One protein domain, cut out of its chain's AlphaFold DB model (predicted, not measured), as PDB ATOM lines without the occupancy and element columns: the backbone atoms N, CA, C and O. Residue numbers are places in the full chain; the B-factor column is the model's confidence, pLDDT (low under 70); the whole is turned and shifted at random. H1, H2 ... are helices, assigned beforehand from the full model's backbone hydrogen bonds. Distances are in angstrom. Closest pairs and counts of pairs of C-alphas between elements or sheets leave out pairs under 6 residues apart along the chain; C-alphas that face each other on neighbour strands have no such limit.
ATOM      1  N   CYS A 143      74.913 -80.773  39.979       59.81
ATOM      2  CA  CYS A 143      74.776 -79.440  39.397       59.81
ATOM      3  C   CYS A 143      74.502 -78.373  40.472       59.81
ATOM      4  O   CYS A 143      75.137 -77.323  40.460       59.81
ATOM      5  N   GLU A 144      73.603 -78.626  41.427       65.56
ATOM      6  CA  GLU A 144      73.282 -77.705  42.527       65.56
ATOM      7  C   GLU A 144      74.483 -77.447  43.440       65.56
ATOM      8  O   GLU A 144      74.711 -76.307  43.848       65.56
ATOM      9  N   ARG A 145      75.290 -78.474  43.721       66.75
ATOM     10  CA  ARG A 145      76.533 -78.352  44.487       66.75
ATOM     11  C   ARG A 145      77.562 -77.521  43.720       66.75
ATOM     12  O   ARG A 145      78.100 -76.578  44.298       66.75
ATOM     13  N   SER A 146      77.747 -77.773  42.423       68.69
ATOM     14  CA  SER A 146      78.595 -76.949  41.549       68.69
ATOM     15  C   SER A 146      78.128 -75.490  41.512       68.69
ATOM     16  O   SER A 146      78.924 -74.575  41.724       68.69
ATOM     17  N   PHE A 147      76.823 -75.242  41.373       70.56
ATOM     18  CA  PHE A 147      76.259 -73.892  41.452       70.56
ATOM     19  C   PHE A 147      76.396 -73.257  42.842       70.56
ATOM     20  O   PHE A 147      76.597 -72.046  42.939       70.56
ATOM     21  N   SER A 148      76.338 -74.038  43.920       74.50
ATOM     22  CA  SER A 148      76.554 -73.566  45.293       74.50
ATOM     23  C   SER A 148      78.009 -73.147  45.539       74.50
ATOM     24  O   SER A 148      78.271 -72.086  46.120       74.50
ATOM     25  N   ILE A 149      78.973 -73.912  45.016       74.50
ATOM     26  CA  ILE A 149      80.399 -73.558  45.028       74.50
ATOM     27  C   ILE A 149      80.620 -72.282  44.211       74.50
ATOM     28  O   ILE A 149      81.198 -71.320  44.721       74.50
ATOM     29  N   LEU A 150      80.078 -72.205  42.991       73.44
ATOM     30  CA  LEU A 150      80.146 -71.004  42.148       73.44
ATOM     31  C   LEU A 150      79.537 -69.780  42.837       73.44
ATOM     32  O   LEU A 150      80.111 -68.688  42.807       73.44
ATOM     33  N   LYS A 151      78.397 -69.952  43.510       76.94
ATOM     34  CA  LYS A 151      77.756 -68.902  44.308       76.94
ATOM     35  C   LYS A 151      78.666 -68.447  45.447       76.94
ATOM     36  O   LYS A 151      78.782 -67.244  45.681       76.94
ATOM     37  N   THR A 152      79.349 -69.371  46.116       75.12
ATOM     38  CA  THR A 152      80.318 -69.070  47.178       75.12
ATOM     39  C   THR A 152      81.530 -68.312  46.635       75.12
ATOM     40  O   THR A 152      81.899 -67.290  47.210       75.12
ATOM     41  N   ILE A 153      82.095 -68.732  45.498       72.25
ATOM     42  CA  ILE A 153      83.203 -68.047  44.809       72.25
ATOM     43  C   ILE A 153      82.794 -66.618  44.436       72.25
ATOM     44  O   ILE A 153      83.484 -65.661  44.790       72.25
ATOM     45  N   LYS A 154      81.631 -66.446  43.799       69.56
ATOM     46  CA  LYS A 154      81.094 -65.132  43.411       69.56
ATOM     47  C   LYS A 154      80.835 -64.220  44.616       69.56
ATOM     48  O   LYS A 154      81.076 -63.016  44.539       69.56
ATOM     49  N   THR A 155      80.364 -64.793  45.725       73.31
ATOM     50  CA  THR A 155      80.088 -64.061  46.973       73.31
ATOM     51  C   THR A 155      81.384 -63.660  47.683       73.31
ATOM     52  O   THR A 155      81.510 -62.518  48.116       73.31
ATOM     53  N   ARG A 156      82.377 -64.561  47.758       71.25
ATOM     54  CA  ARG A 156      83.681 -64.307  48.396       71.25
ATOM     55  C   ARG A 156      84.562 -63.348  47.598       71.25
ATOM     56  O   ARG A 156      85.201 -62.493  48.194       71.25
ATOM     57  N   LEU A 157      84.542 -63.426  46.266       68.06
ATOM     58  CA  LEU A 157      85.264 -62.504  45.374       68.06
ATOM     59  C   LEU A 157      84.516 -61.175  45.133       68.06
ATOM     60  O   LEU A 157      84.905 -60.393  44.260       68.06
ATOM     61  N   ARG A 158      83.444 -60.926  45.908       57.44
ATOM     62  CA  ARG A 158      82.674 -59.675  46.006       57.44
ATOM     63  C   ARG A 158      82.496 -58.985  44.652       57.44
ATOM     64  O   ARG A 158      83.061 -57.927  44.414       57.44
ATOM     65  N   SER A 159      81.720 -59.594  43.750       56.66
ATOM     66  CA  SER A 159      81.234 -58.977  42.494       56.66
ATOM     67  C   SER A 159      82.286 -58.355  41.548       56.66
ATOM     68  O   SER A 159      81.914 -57.737  40.556       56.66
ATOM     69  N   THR A 160      83.584 -58.558  41.795       61.81
ATOM     70  CA  THR A 160      84.689 -58.074  40.944       61.81
ATOM     71  C   THR A 160      84.893 -58.950  39.706       61.81
ATOM     72  O   THR A 160      85.608 -58.587  38.773       61.81
ATOM     73  N   LEU A 161      84.258 -60.124  39.691       66.75
ATOM     74  CA  LEU A 161      84.333 -61.089  38.610       66.75
ATOM     75  C   LEU A 161      83.053 -61.022  37.769       66.75
ATOM     76  O   LEU A 161      81.971 -61.389  38.229       66.75
ATOM     77  N   SER A 162      83.179 -60.542  36.532       77.44
ATOM     78  CA  SER A 162      82.099 -60.591  35.543       77.44
ATOM     79  C   SER A 162      81.683 -62.038  35.267       77.44
ATOM     80  O   SER A 162      82.540 -62.923  35.283       77.44
ATOM     81  N   ASN A 163      80.409 -62.273  34.933       77.62
ATOM     82  CA  ASN A 163      79.896 -63.617  34.628       77.62
ATOM     83  C   ASN A 163      80.768 -64.350  33.586       77.62
ATOM     84  O   ASN A 163      81.136 -65.491  33.826       77.62
ATOM     85  N   ASN A 164      81.221 -63.657  32.535       78.75
ATOM     86  CA  ASN A 164      82.078 -64.238  31.489       78.75
ATOM     87  C   ASN A 164      83.421 -64.766  32.024       78.75
ATOM     88  O   ASN A 164      83.942 -65.764  31.544       78.75
ATOM     89  N   LYS A 165      84.000 -64.099  33.031       79.69
ATOM     90  CA  LYS A 165      85.264 -64.547  33.634       79.69
ATOM     91  C   LYS A 165      85.027 -65.746  34.545       79.69
ATOM     92  O   LYS A 165      85.842 -66.654  34.566       79.69
ATOM     93  N   LEU A 166      83.914 -65.756  35.279       77.62
ATOM     94  CA  LEU A 166      83.527 -66.891  36.118       77.62
ATOM     95  C   LEU A 166      83.265 -68.147  35.276       77.62
ATOM     96  O   LEU A 166      83.717 -69.223  35.645       77.62
ATOM     97  N   GLU A 167      82.591 -67.991  34.140       79.31
ATOM     98  CA  GLU A 167      82.367 -69.056  33.161       79.31
ATOM     99  C   GLU A 167      83.691 -69.583  32.588       79.31
ATOM    100  O   GLU A 167      83.930 -70.786  32.615       79.31
ATOM    101  N   ALA A 168      84.610 -68.694  32.192       79.75
ATOM    102  CA  ALA A 168      85.946 -69.095  31.750       79.75
ATOM    103  C   ALA A 168      86.723 -69.866  32.835       79.75
ATOM    104  O   ALA A 168      87.347 -70.883  32.545       79.75
ATOM    105  N   PHE A 169      86.655 -69.435  34.101       75.94
ATOM    106  CA  PHE A 169      87.261 -70.174  35.213       75.94
ATOM    107  C   PHE A 169      86.608 -71.538  35.444       75.94
ATOM    108  O   PHE A 169      87.302 -72.477  35.827       75.94
ATOM    109  N   MET A 170      85.303 -71.667  35.208       75.12
ATOM    110  CA  MET A 170      84.604 -72.946  35.301       75.12
ATOM    111  C   MET A 170      85.080 -73.913  34.214       75.12
ATOM    112  O   MET A 170      85.432 -75.041  34.542       75.12
ATOM    113  N   PHE A 171      85.186 -73.456  32.962       73.50
ATOM    114  CA  PHE A 171      85.749 -74.257  31.873       73.50
ATOM    115  C   PHE A 171      87.192 -74.677  32.157       73.50
ATOM    116  O   PHE A 171      87.498 -75.860  32.085       73.50
ATOM    117  N   MET A 172      88.050 -73.758  32.611       73.12
ATOM    118  CA  MET A 172      89.430 -74.100  32.984       73.12
ATOM    119  C   MET A 172      89.516 -75.126  34.127       73.12
ATOM    120  O   MET A 172      90.447 -75.924  34.159       73.12
ATOM    121  N   ASN A 173      88.570 -75.119  35.074       69.38
ATOM    122  CA  ASN A 173      88.520 -76.132  36.132       69.38
ATOM    123  C   ASN A 173      88.032 -77.491  35.616       69.38
ATOM    124  O   ASN A 173      88.574 -78.512  36.027       69.38
ATOM    125  N   LEU A 174      87.039 -77.512  34.721       66.56
ATOM    126  CA  LEU A 174      86.542 -78.741  34.091       66.56
ATOM    127  C   LEU A 174      87.606 -79.388  33.194       66.56
ATOM    128  O   LEU A 174      87.761 -80.603  33.185       66.56
ATOM    129  N   GLU A 175      88.380 -78.573  32.483       66.25
ATOM    130  CA  GLU A 175      89.436 -79.012  31.567       66.25
ATOM    131  C   GLU A 175      90.795 -79.183  32.260       66.25
ATOM    132  O   GLU A 175      91.804 -79.422  31.600       66.25
ATOM    133  N   ARG A 176      90.849 -79.096  33.596       65.56
ATOM    134  CA  ARG A 176      92.097 -79.130  34.374       65.56
ATOM    135  C   ARG A 176      92.920 -80.407  34.165       65.56
ATOM    136  O   ARG A 176      94.106 -80.372  34.449       65.56
ATOM    137  N   GLY A 177      92.330 -81.505  33.686       56.31
ATOM    138  CA  GLY A 177      93.046 -82.736  33.310       56.31
ATOM    139  C   GLY A 177      93.685 -82.701  31.913       56.31
ATOM    140  O   GLY A 177      94.586 -83.479  31.632       56.31
ATOM    141  N   MET A 178      93.284 -81.764  31.051       62.97
ATOM    142  CA  MET A 178      93.870 -81.536  29.724       62.97
ATOM    143  C   MET A 178      95.004 -80.505  29.805       62.97
ATOM    144  O   MET A 178      95.014 -79.514  29.070       62.97
ATOM    145  N   ILE A 179      95.933 -80.691  30.747       60.62
ATOM    146  CA  ILE A 179      97.007 -79.724  31.009       60.62
ATOM    147  C   ILE A 179      97.908 -79.642  29.780       60.62
ATOM    148  O   ILE A 179      98.793 -80.472  29.571       60.62
ATOM    149  N   VAL A 180      97.704 -78.600  28.975       64.06
ATOM    150  CA  VAL A 180      98.678 -78.176  27.976       64.06
ATOM    151  C   VAL A 180      99.944 -77.771  28.741       64.06
ATOM    152  O   VAL A 180      99.845 -76.959  29.666       64.06
ATOM    153  N   PRO A 181     101.121 -78.326  28.400       72.88
ATOM    154  CA  PRO A 181     102.384 -77.930  29.007       72.88
ATOM    155  C   PRO A 181     102.514 -76.408  29.030       72.88
ATOM    156  O   PRO A 181     102.213 -75.747  28.034       72.88
ATOM    157  N   HIS A 182     102.952 -75.863  30.167       68.81
ATOM    158  CA  HIS A 182     102.998 -74.419  30.397       68.81
ATOM    159  C   HIS A 182     103.731 -73.687  29.263       68.81
ATOM    160  O   HIS A 182     103.242 -72.678  28.770       68.81
ATOM    161  N   ASP A 183     104.830 -74.254  28.773       73.88
ATOM    162  CA  ASP A 183     105.629 -73.683  27.685       73.88
ATOM    163  C   ASP A 183     104.827 -73.559  26.378       73.88
ATOM    164  O   ASP A 183     104.819 -72.506  25.750       73.88
ATOM    165  N   ILE A 184     104.032 -74.579  26.032       77.56
ATOM    166  CA  ILE A 184     103.170 -74.569  24.837       77.56
ATOM    167  C   ILE A 184     102.057 -73.523  24.972       77.56
ATOM    168  O   ILE A 184     101.669 -72.883  23.991       77.56
ATOM    169  N   PHE A 185     101.518 -73.349  26.181       75.31
ATOM    170  CA  PHE A 185     100.512 -72.324  26.443       75.31
ATOM    171  C   PHE A 185     101.101 -70.914  26.325       75.31
ATOM    172  O   PHE A 185     100.493 -70.058  25.683       75.31
ATOM    173  N   ILE A 186     102.284 -70.684  26.900       77.94
ATOM    174  CA  ILE A 186     102.994 -69.402  26.832       77.94
ATOM    175  C   ILE A 186     103.372 -69.065  25.389       77.94
ATOM    176  O   ILE A 186     103.147 -67.932  24.966       77.94
ATOM    177  N   ASP A 187     103.841 -70.041  24.613       81.38
ATOM    178  CA  ASP A 187     104.162 -69.856  23.196       81.38
ATOM    179  C   ASP A 187     102.913 -69.494  22.380       81.38
ATOM    180  O   ASP A 187     102.899 -68.479  21.680       81.38
ATOM    181  N   ARG A 188     101.809 -70.244  22.541       79.38
ATOM    182  CA  ARG A 188     100.529 -69.916  21.883       79.38
ATOM    183  C   ARG A 188     100.010 -68.541  22.281       79.38
ATOM    184  O   ARG A 188      99.484 -67.824  21.434       79.38
ATOM    185  N   LEU A 189     100.124 -68.178  23.557       79.69
ATOM    186  CA  LEU A 189      99.675 -66.884  24.055       79.69
ATOM    187  C   LEU A 189     100.554 -65.752  23.510       79.69
ATOM    188  O   LEU A 189     100.031 -64.718  23.097       79.69
ATOM    189  N   GLY A 190     101.869 -65.953  23.440       81.19
ATOM    190  CA  GLY A 190     102.814 -65.019  22.834       81.19
ATOM    191  C   GLY A 190     102.551 -64.795  21.345       81.19
ATOM    192  O   GLY A 190     102.693 -63.676  20.861       81.19
ATOM    193  N   ASP A 191     102.081 -65.812  20.628       81.12
ATOM    194  CA  ASP A 191     101.753 -65.692  19.207       81.12
ATOM    195  C   ASP A 191     100.422 -64.965  18.934       81.12
ATOM    196  O   ASP A 191     100.156 -64.580  17.793       81.12
ATOM    197  N   THR A 192      99.604 -64.690  19.959       84.00
ATOM    198  CA  THR A 192      98.362 -63.909  19.783       84.00
ATOM    199  C   THR A 192      98.610 -62.425  19.501       84.00
ATOM    200  O   THR A 192      97.800 -61.795  18.819       84.00
ATOM    201  N   SER A 193      99.706 -61.841  20.003       84.00
ATOM    202  CA  SER A 193     100.110 -60.477  19.641       84.00
ATOM    203  C   SER A 193     101.580 -60.186  19.942       84.00
ATOM    204  O   SER A 193     102.165 -60.698  20.895       84.00
ATOM    205  N   THR A 194     102.158 -59.263  19.174       80.25
ATOM    206  CA  THR A 194     103.545 -58.805  19.345       80.25
ATOM    207  C   THR A 194     103.793 -58.164  20.713       80.25
ATOM    208  O   THR A 194     104.864 -58.341  21.291       80.25
ATOM    209  N   GLU A 195     102.801 -57.454  21.254       81.44
ATOM    210  CA  GLU A 195     102.868 -56.846  22.588       81.44
ATOM    211  C   GLU A 195     102.848 -57.905  23.695       81.44
ATOM    212  O   GLU A 195     103.633 -57.824  24.639       81.44
ATOM    213  N   MET A 196     102.014 -58.939  23.550       79.62
ATOM    214  CA  MET A 196     101.949 -60.043  24.508       79.62
ATOM    215  C   MET A 196     103.254 -60.841  24.528       79.62
ATOM    216  O   MET A 196     103.788 -61.110  25.600       79.62
ATOM    217  N   LYS A 197     103.835 -61.118  23.353       83.31
ATOM    218  CA  LYS A 197     105.153 -61.758  23.231       83.31
ATOM    219  C   LYS A 197     106.247 -60.975  23.955       83.31
ATOM    220  O   LYS A 197     107.062 -61.557  24.663       83.31
ATOM    221  N   ARG A 198     106.236 -59.645  23.829       82.00
ATOM    222  CA  ARG A 198     107.195 -58.763  24.510       82.00
ATOM    223  C   ARG A 198     107.027 -58.783  26.033       82.00
ATOM    224  O   ARG A 198     108.022 -58.704  26.737       82.00
ATOM    225  N   MET A 199     105.796 -58.870  26.537       80.25
ATOM    226  CA  MET A 199     105.523 -58.907  27.981       80.25
ATOM    227  C   MET A 199     105.827 -60.263  28.632       80.25
ATOM    228  O   MET A 199     106.050 -60.301  29.836       80.25
ATOM    229  N   LEU A 200     105.824 -61.355  27.864       75.44
ATOM    230  CA  LEU A 200     106.108 -62.707  28.362       75.44
ATOM    231  C   LEU A 200     107.610 -63.052  28.375       75.44
ATOM    232  O   LEU A 200     108.015 -63.924  29.134       75.44
ATOM    233  N   ILE A 201     108.426 -62.374  27.554       66.25
ATOM    234  CA  ILE A 201     109.893 -62.556  27.445       66.25
ATOM    235  C   ILE A 201     110.658 -61.486  28.269       66.25
ATOM    236  O   ILE A 201     111.883 -61.394  28.201       66.25
ATOM    237  N   GLY A 202     109.932 -60.646  29.016       52.81
ATOM    238  CA  GLY A 202     110.477 -59.558  29.839       52.81
ATOM    239  C   GLY A 202     111.023 -60.013  31.183       52.81
ATOM    240  O   GLY A 202     110.352 -60.839  31.838       52.81
TER     241      GLY A 202
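Overview. This is residues 143 to 202 of the 202 residues of the protein "Dimer_Tnp_hAT domain-containing protein" of Aphis glycines (UniProt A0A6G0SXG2). Two pairs of helices lie at opposite ends of an elongated model, with a free-standing stretch, residues 171 to 185, strung between them. Going from the first printed residue, you meet H1 and H2, loosely paired and running opposite ways at a steep tilt of 55 degrees, close but not clearly touching, and then H3 and H4 folded back on each other as a small helical hairpin. The printed part has 60 residues with four named helices, in the order H1, H2, H3, H4, and no named strand, and its class is all helix. It is only just loose, close to extended, with a radius of gyration of the C-alphas of 15.3 A, and it spans 41 by 26 by 15 A.

Arrangement. Begin with H1, residues 143 to 156, and H2, residues 163 to 174, which are close but not clearly touching. Their closest C-alphas are those of Lys 154 and Leu 166, 7.9 A apart. They run opposite ways at a steep tilt of 55 degrees. Go on to H3, residues 182 to 190, and H4, residues 194 to 200, and you find a helical hairpin whose helices touch. Their closest C-alphas, those of Gly 190 and Lys 197, are 4.0 A apart, and the two run opposite ways at a shallow tilt of 32 degrees. H1 is apart from H3 and from H4, and H2 is apart from both as well. Look at the backbone of H1, H2, H3 and H4: in each, every O i to N i+4 pair is within hydrogen-bond range.

Along the chain. Find C-alpha 143 at (74.776, -79.440, 39.397); from there H1 runs 19.7 A to C-alpha 156. Pick up H2 at C-alpha 163, at (79.896, -63.617, 34.628), and go 16.5 A to C-alpha 174. H3 takes you 12.1 A from C-alpha 182 to C-alpha 190. H4 runs 10.2 A from C-alpha 194 to C-alpha 200, at (106.108, -62.707, 28.362).

Size, cuts and confidence. The two C-alphas farthest apart, those of Glu 144 and Gly 202, are 43.3 A apart. The printed part has no cut and ends at residue 202, the chain's last residue. The link from H3 to H4 is tight, with 3 residues, while those from H1 to H2, 6 residues, and from H2 to H3, 7 residues, are short. Residues 155 to 160 stand free, and so do residues 171 to 185, of which 171 to 174 belong to H2 and 182 to 185 to H3. The mean pLDDT of the printed part is 72.7, and 21 residues are under 70, among them residues 157 to 161 and 173 to 180.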